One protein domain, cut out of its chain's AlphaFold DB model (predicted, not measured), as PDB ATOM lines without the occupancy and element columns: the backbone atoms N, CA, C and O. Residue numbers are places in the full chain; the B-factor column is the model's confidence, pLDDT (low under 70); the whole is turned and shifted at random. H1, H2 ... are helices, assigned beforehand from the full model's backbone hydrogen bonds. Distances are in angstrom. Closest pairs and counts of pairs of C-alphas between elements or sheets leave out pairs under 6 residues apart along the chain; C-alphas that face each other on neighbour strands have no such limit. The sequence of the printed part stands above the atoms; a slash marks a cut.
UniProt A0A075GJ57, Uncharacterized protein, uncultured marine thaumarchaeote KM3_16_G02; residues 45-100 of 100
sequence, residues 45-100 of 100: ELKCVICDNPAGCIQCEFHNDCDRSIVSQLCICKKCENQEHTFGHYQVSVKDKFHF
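AT A GLANCE: This is residues 45 to 100 of the 100 residues of an uncharacterized protein of uncultured marine thaumarchaeote KM3_16_G02 (UniProt A0A075GJ57). There is little regular structure: a long looping stretch, residues 45 to 77, makes most of the body, and one helix, H2, stands at one end of its longest axis. The short helix H1 lies between them along the chain. The printed part has 56 residues with two named helices, H1 then H2, and no named strand; the class is all helix, with 17 residues in named elements. It is compact, with a radius of gyration of the C-alphas of 11.3 A, and spans 31 by 24 by 16 A.

HOW THE PARTS SIT: H1, residues 78 to 81, and H2, residues 86 to 98, are close but not clearly touching; their closest C-alphas, of Cys 80 and Thr 86, are 6.6 A apart. In H2 every O i to N i+4 pair is within hydrogen-bond range; H1 is too short for such a pair.

IN THESE COORDINATES: H1 begins at C-alpha 78 (46.965, -7.097, 8.466) and is 4.9 A long from first to last C-alpha. H2 ends at C-alpha 98 (42.009, -16.318, -11.591) and is 18.3 A long.

THE WHOLE: The C-alphas farthest apart, of Asn 64 and Phe 100, are 32.7 A apart. The printed part has no cut. The link from H1 to H2 is tight. Residue 100 has pLDDT under 70.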
ATOM      1  N   GLU A  45      32.273 -10.678   6.195       90.12
ATOM      2  CA  GLU A  45      33.697 -10.859   6.449       90.12
ATOM      3  C   GLU A  45      34.332 -11.416   5.180       90.12
ATOM      4  O   GLU A  45      33.975 -12.498   4.709       90.12
ATOM      5  N   LEU A  46      35.254 -10.646   4.607       92.69
ATOM      6  CA  LEU A  46      35.950 -11.031   3.388       92.69
ATOM      7  C   LEU A  46      37.136 -11.928   3.724       92.69
ATOM      8  O   LEU A  46      37.657 -11.916   4.839       92.69
ATOM      9  N   LYS A  47      37.584 -12.711   2.746       94.25
ATOM     10  CA  LYS A  47      38.783 -13.538   2.894       94.25
ATOM     11  C   LYS A  47      40.011 -12.771   2.428       94.25
ATOM     12  O   LYS A  47      39.958 -12.020   1.458       94.25
ATOM     13  N   CYS A  48      41.129 -12.997   3.103       95.50
ATOM     14  CA  CYS A  48      42.433 -12.561   2.644       95.50
ATOM     15  C   CYS A  48      42.784 -13.301   1.352       95.50
ATOM     16  O   CYS A  48      42.786 -14.529   1.325       95.50
ATOM     17  N   VAL A  49      43.135 -12.576   0.294       95.44
ATOM     18  CA  VAL A  49      43.509 -13.177  -0.991       95.44
ATOM     19  C   VAL A  49      44.776 -14.034  -0.895       95.44
ATOM     20  O   VAL A  49      44.896 -14.996  -1.642       95.44
ATOM     21  N   ILE A  50      45.681 -13.718   0.041       95.31
ATOM     22  CA  ILE A  50      46.972 -14.405   0.211       95.31
ATOM     23  C   ILE A  50      46.838 -15.706   1.014       95.31
ATOM     24  O   ILE A  50      47.506 -16.686   0.703       95.31
ATOM     25  N   CYS A  51      46.024 -15.720   2.075       95.06
ATOM     26  CA  CYS A  51      45.986 -16.847   3.021       95.06
ATOM     27  C   CYS A  51      44.596 -17.438   3.285       95.06
ATOM     28  O   CYS A  51      44.475 -18.292   4.160       95.06
ATOM     29  N   ASP A  52      43.555 -16.951   2.605       94.00
ATOM     30  CA  ASP A  52      42.146 -17.372   2.699       94.00
ATOM     31  C   ASP A  52      41.480 -17.294   4.088       94.00
ATOM     32  O   ASP A  52      40.282 -17.557   4.224       94.00
ATOM     33  N   ASN A  53      42.214 -16.861   5.113       94.44
ATOM     34  CA  ASN A  53      41.681 -16.533   6.433       94.44
ATOM     35  C   ASN A  53      40.837 -15.245   6.390       94.44
ATOM     36  O   ASN A  53      40.985 -14.461   5.450       94.44
ATOM     37  N   PRO A  54      40.000 -14.974   7.410       94.12
ATOM     38  CA  PRO A  54      39.301 -13.696   7.541       94.12
ATOM     39  C   PRO A  54      40.246 -12.501   7.368       94.12
ATOM     40  O   PRO A  54      41.336 -12.469   7.949       94.12
ATOM     41  N   ALA A  55      39.838 -11.525   6.558       94.31
ATOM     42  CA  ALA A  55      40.608 -10.311   6.314       94.31
ATOM     43  C   ALA A  55      40.685  -9.421   7.567       94.31
ATOM     44  O   ALA A  55      41.620  -8.635   7.714       94.31
ATOM     45  N   GLY A  56      39.733  -9.579   8.486       93.00
ATOM     46  CA  GLY A  56      39.567  -8.735   9.658       93.00
ATOM     47  C   GLY A  56      38.790  -7.467   9.320       93.00
ATOM     48  O   GLY A  56      39.152  -6.395   9.793       93.00
ATOM     49  N   CYS A  57      37.726  -7.556   8.515       90.94
ATOM     50  CA  CYS A  57      36.982  -6.391   8.016       90.94
ATOM     51  C   CYS A  57      36.388  -5.505   9.128       90.94
ATOM     52  O   CYS A  57      36.184  -4.308   8.925       90.94
ATOM     53  N   ILE A  58      36.108  -6.059  10.313       87.44
ATOM     54  CA  ILE A  58      35.680  -5.267  11.482       87.44
ATOM     55  C   ILE A  58      36.811  -4.371  12.012       87.44
ATOM     56  O   ILE A  58      36.554  -3.266  12.472       87.44
ATOM     57  N   GLN A  59      38.048  -4.862  11.970       87.62
ATOM     58  CA  GLN A  59      39.234  -4.196  12.521       87.62
ATOM     59  C   GLN A  59      40.039  -3.443  11.453       87.62
ATOM     60  O   GLN A  59      41.065  -2.846  11.763       87.62
ATOM     61  N   CYS A  60      39.591  -3.496  10.199       90.88
ATOM     62  CA  CYS A  60      40.217  -2.820   9.078       90.88
ATOM     63  C   CYS A  60      40.048  -1.303   9.201       90.88
ATOM     64  O   CYS A  60      38.981  -0.809   9.565       90.88
ATOM     65  N   GLU A  61      41.083  -0.559   8.828       90.81
ATOM     66  CA  GLU A  61      41.095   0.904   8.793       90.81
ATOM     67  C   GLU A  61      40.002   1.501   7.889       90.81
ATOM     68  O   GLU A  61      39.587   2.636   8.100       90.81
ATOM     69  N   PHE A  62      39.482   0.719   6.940       90.56
ATOM     70  CA  PHE A  62      38.401   1.105   6.034       90.56
ATOM     71  C   PHE A  62      37.025   0.599   6.488       90.56
ATOM     72  O   PHE A  62      36.101   0.565   5.686       90.56
ATOM     73  N   HIS A  63      36.857   0.171   7.744       86.38
ATOM     74  CA  HIS A  63      35.613  -0.438   8.237       86.38
ATOM     75  C   HIS A  63      34.338   0.345   7.881       86.38
ATOM     76  O   HIS A  63      33.338  -0.277   7.514       86.38
ATOM     77  N   ASN A  64      34.389   1.676   8.007       83.56
ATOM     78  CA  ASN A  64      33.250   2.573   7.794       83.56
ATOM     79  C   ASN A  64      33.009   2.911   6.314       83.56
ATOM     80  O   ASN A  64      31.873   3.184   5.943       83.56
ATOM     81  N   ASP A  65      34.057   2.880   5.487       89.56
ATOM     82  CA  ASP A  65      34.012   3.343   4.092       89.56
ATOM     83  C   ASP A  65      34.011   2.184   3.077       89.56
ATOM     84  O   ASP A  65      33.671   2.358   1.908       89.56
ATOM     85  N   CYS A  66      34.391   0.981   3.510       89.19
ATOM     86  CA  CYS A  66      34.420  -0.215   2.681       89.19
ATOM     87  C   CYS A  66      33.034  -0.862   2.635       89.19
ATOM     88  O   CYS A  66      32.644  -1.605   3.543       89.19
ATOM     89  N   ASP A  67      32.313  -0.629   1.539       89.12
ATOM     90  CA  ASP A  67      31.125  -1.410   1.215       89.12
ATOM     91  C   ASP A  67      31.531  -2.810   0.725       89.12
ATOM     92  O   ASP A  67      31.931  -3.046  -0.420       89.12
ATOM     93  N   ARG A  68      31.414  -3.771   1.640       88.75
ATOM     94  CA  ARG A  68      31.837  -5.163   1.445       88.75
ATOM     95  C   ARG A  68      30.946  -5.939   0.482       88.75
ATOM     96  O   ARG A  68      31.335  -7.028   0.064       88.75
ATOM     97  N   SER A  69      29.778  -5.395   0.138       85.31
ATOM     98  CA  SER A  69      28.880  -5.994  -0.846       85.31
ATOM     99  C   SER A  69      29.344  -5.758  -2.287       85.31
ATOM    100  O   SER A  69      29.006  -6.549  -3.166       85.31
ATOM    101  N   ILE A  70      30.158  -4.720  -2.524       89.06
ATOM    102  CA  ILE A  70      30.596  -4.313  -3.871       89.06
ATOM    103  C   ILE A  70      32.117  -4.286  -4.063       89.06
ATOM    104  O   ILE A  70      32.584  -4.302  -5.201       89.06
ATOM    105  N   VAL A  71      32.911  -4.236  -2.988       91.25
ATOM    106  CA  VAL A  71      34.380  -4.228  -3.084       91.25
ATOM    107  C   VAL A  71      34.907  -5.499  -3.770       91.25
ATOM    108  O   VAL A  71      34.283  -6.558  -3.704       91.25
ATOM    109  N   SER A  72      36.090  -5.415  -4.390       87.44
ATOM    110  CA  SER A  72      36.689  -6.429  -5.282       87.44
ATOM    111  C   SER A  72      36.921  -7.832  -4.692       87.44
ATOM    112  O   SER A  72      37.407  -8.704  -5.402       87.44
ATOM    113  N   GLN A  73      36.596  -8.083  -3.421       86.31
ATOM    114  CA  GLN A  73      36.829  -9.347  -2.702       86.31
ATOM    115  C   GLN A  73      38.318  -9.755  -2.589       86.31
ATOM    116  O   GLN A  73      38.625 -10.807  -2.033       86.31
ATOM    117  N   LEU A  74      39.255  -8.922  -3.061       92.81
ATOM    118  CA  LEU A  74      40.708  -9.151  -3.019       92.81
ATOM    119  C   LEU A  74      41.366  -8.478  -1.806       92.81
ATOM    120  O   LEU A  74      42.430  -7.871  -1.913       92.81
ATOM    121  N   CYS A  75      40.722  -8.541  -0.643       94.19
ATOM    122  CA  CYS A  75      41.260  -7.934   0.572       94.19
ATOM    123  C   CYS A  75      42.531  -8.649   1.053       94.19
ATOM    124  O   CYS A  75      42.727  -9.841   0.815       94.19
ATOM    125  N   ILE A  76      43.381  -7.931   1.787       95.06
ATOM    126  CA  ILE A  76      44.555  -8.477   2.478       95.06
ATOM    127  C   ILE A  76      44.327  -8.310   3.984       95.06
ATOM    128  O   ILE A  76      43.876  -7.256   4.424       95.06
ATOM    129  N   CYS A  77      44.618  -9.339   4.786       95.38
ATOM    130  CA  CYS A  77      44.594  -9.206   6.245       95.38
ATOM    131  C   CYS A  77      45.865  -8.509   6.757       95.38
ATOM    132  O   CYS A  77      46.942  -8.703   6.190       95.38
ATOM    133  N   LYS A  78      45.791  -7.796   7.894       94.12
ATOM    134  CA  LYS A  78      46.965  -7.097   8.466       94.12
ATOM    135  C   LYS A  78      48.182  -7.991   8.679       94.12
ATOM    136  O   LYS A  78      49.314  -7.536   8.550       94.12
ATOM    137  N   LYS A  79      47.978  -9.278   8.972       95.00
ATOM    138  CA  LYS A  79      49.089 -10.226   9.108       95.00
ATOM    139  C   LYS A  79      49.885 -10.366   7.806       95.00
ATOM    140  O   LYS A  79      51.105 -10.377   7.871       95.00
ATOM    141  N   CYS A  80      49.212 -10.488   6.662       95.62
ATOM    142  CA  CYS A  80      49.859 -10.621   5.353       95.62
ATOM    143  C   CYS A  80      50.373  -9.281   4.813       95.62
ATOM    144  O   CYS A  80      51.351  -9.255   4.074       95.62
ATOM    145  N   GLU A  81      49.748  -8.169   5.195       94.38
ATOM    146  CA  GLU A  81      50.247  -6.833   4.859       94.38
ATOM    147  C   GLU A  81      51.596  -6.526   5.512       94.38
ATOM    148  O   GLU A  81      52.458  -5.928   4.884       94.38
ATOM    149  N   ASN A  82      51.800  -6.982   6.748       94.12
ATOM    150  CA  ASN A  82      53.035  -6.754   7.500       94.12
ATOM    151  C   ASN A  82      54.181  -7.718   7.132       94.12
ATOM    152  O   ASN A  82      55.206  -7.730   7.811       94.12
ATOM    153  N   GLN A  83      54.008  -8.573   6.121       94.44
ATOM    154  CA  GLN A  83      55.062  -9.480   5.670       94.44
ATOM    155  C   GLN A  83      56.039  -8.759   4.736       94.44
ATOM    156  O   GLN A  83      55.701  -7.793   4.057       94.44
ATOM    157  N   GLU A  84      57.273  -9.246   4.664       93.38
ATOM    158  CA  GLU A  84      58.168  -8.818   3.593       93.38
ATOM    159  C   GLU A  84      57.628  -9.306   2.243       93.38
ATOM    160  O   GLU A  84      56.992 -10.356   2.148       93.38
ATOM    161  N   HIS A  85      57.868  -8.534   1.183       93.06
ATOM    162  CA  HIS A  85      57.442  -8.872  -0.180       93.06
ATOM    163  C   HIS A  85      55.923  -9.088  -0.374       93.06
ATOM    164  O   HIS A  85      55.521  -9.750  -1.334       93.06
ATOM    165  N   THR A  86      55.060  -8.478   0.453       93.81
ATOM    166  CA  THR A  86      53.587  -8.582   0.350       93.81
ATOM    167  C   THR A  86      53.055  -8.371  -1.063       93.81
ATOM    168  O   THR A  86      52.182  -9.116  -1.498       93.81
ATOM    169  N   PHE A  87      53.580  -7.393  -1.808       94.25
ATOM    170  CA  PHE A  87      53.127  -7.139  -3.177       94.25
ATOM    171  C   PHE A  87      53.364  -8.341  -4.104       94.25
ATOM    172  O   PHE A  87      52.478  -8.707  -4.874       94.25
ATOM    173  N   GLY A  88      54.519  -9.003  -3.987       95.75
ATOM    174  CA  GLY A  88      54.823 -10.210  -4.755       95.75
ATOM    175  C   GLY A  88      53.896 -11.367  -4.380       95.75
ATOM    176  O   GLY A  88      53.322 -12.004  -5.263       95.75
ATOM    177  N   HIS A  89      53.677 -11.581  -3.079       94.81
ATOM    178  CA  HIS A  89      52.729 -12.586  -2.592       94.81
ATOM    179  C   HIS A  89      51.306 -12.327  -3.096       94.81
ATOM    180  O   HIS A  89      50.660 -13.238  -3.600       94.81
ATOM    181  N   TYR A  90      50.849 -11.076  -3.047       95.19
ATOM    182  CA  TYR A  90      49.550 -10.672  -3.571       95.19
ATOM    183  C   TYR A  90      49.410 -10.982  -5.065       95.19
ATOM    184  O   TYR A  90      48.426 -11.592  -5.475       95.19
ATOM    185  N   GLN A  91      50.398 -10.602  -5.884       94.94
ATOM    186  CA  GLN A  91      50.358 -10.845  -7.326       94.94
ATOM    187  C   GLN A  91      50.272 -12.335  -7.661       94.94
ATOM    188  O   GLN A  91      49.495 -12.708  -8.537       94.94
ATOM    189  N   VAL A  92      51.055 -13.173  -6.975       94.19
ATOM    190  CA  VAL A  92      51.016 -14.630  -7.162       94.19
ATOM    191  C   VAL A  92      49.643 -15.173  -6.771       94.19
ATOM    192  O   VAL A  92      48.987 -15.793  -7.599       94.19
ATOM    193  N   SER A  93      49.143 -14.843  -5.575       94.19
ATOM    194  CA  SER A  93      47.841 -15.337  -5.110       94.19
ATOM    195  C   SER A  93      46.672 -14.896  -5.993       94.19
ATOM    196  O   SER A  93      45.729 -15.657  -6.196       94.19
ATOM    197  N   VAL A  94      46.715 -13.681  -6.549       93.50
ATOM    198  CA  VAL A  94      45.706 -13.219  -7.513       93.50
ATOM    199  C   VAL A  94      45.795 -14.015  -8.816       93.50
ATOM    200  O   VAL A  94      44.765 -14.477  -9.299       93.50
ATOM    201  N   LYS A  95      46.994 -14.217  -9.377       93.12
ATOM    202  CA  LYS A  95      47.166 -15.019 -10.603       93.12
ATOM    203  C   LYS A  95      46.649 -16.443 -10.422       93.12
ATOM    204  O   LYS A  95      45.863 -16.904 -11.246       93.12
ATOM    205  N   ASP A  96      47.004 -17.074  -9.305       90.00
ATOM    206  CA  ASP A  96      46.576 -18.431  -8.973       90.00
ATOM    207  C   ASP A  96      45.046 -18.529  -8.856       90.00
ATOM    208  O   ASP A  96      44.446 -19.471  -9.373       90.00
ATOM    209  N   LYS A  97      44.388 -17.537  -8.232       87.50
ATOM    210  CA  LYS A  97      42.922 -17.521  -8.069       87.50
ATOM    211  C   LYS A  97      42.147 -17.344  -9.368       87.50
ATOM    212  O   LYS A  97      41.030 -17.845  -9.466       87.50
ATOM    213  N   PHE A  98      42.695 -16.608 -10.329       85.12
ATOM    214  CA  PHE A  98      42.009 -16.318 -11.591       85.12
ATOM    215  C   PHE A  98      42.534 -17.138 -12.776       85.12
ATOM    216  O   PHE A  98      42.093 -16.907 -13.899       85.12
ATOM    217  N   HIS A  99      43.407 -18.118 -12.525       74.44
ATOM    218  CA  HIS A  99      43.993 -18.996 -13.542       74.44
ATOM    219  C   HIS A  99      44.628 -18.229 -14.719       74.44
ATOM    220  O   HIS A  99      44.374 -18.557 -15.880       74.44
ATOM    221  N   PHE A 100      45.433 -17.205 -14.417       57.75
ATOM    222  CA  PHE A 100      46.266 -16.512 -15.410       57.75
ATOM    223  C   PHE A 100      47.641 -17.160 -15.570       57.75
ATOM    224  O   PHE A 100      48.222 -17.575 -14.542       57.75
TER     225      PHE A 100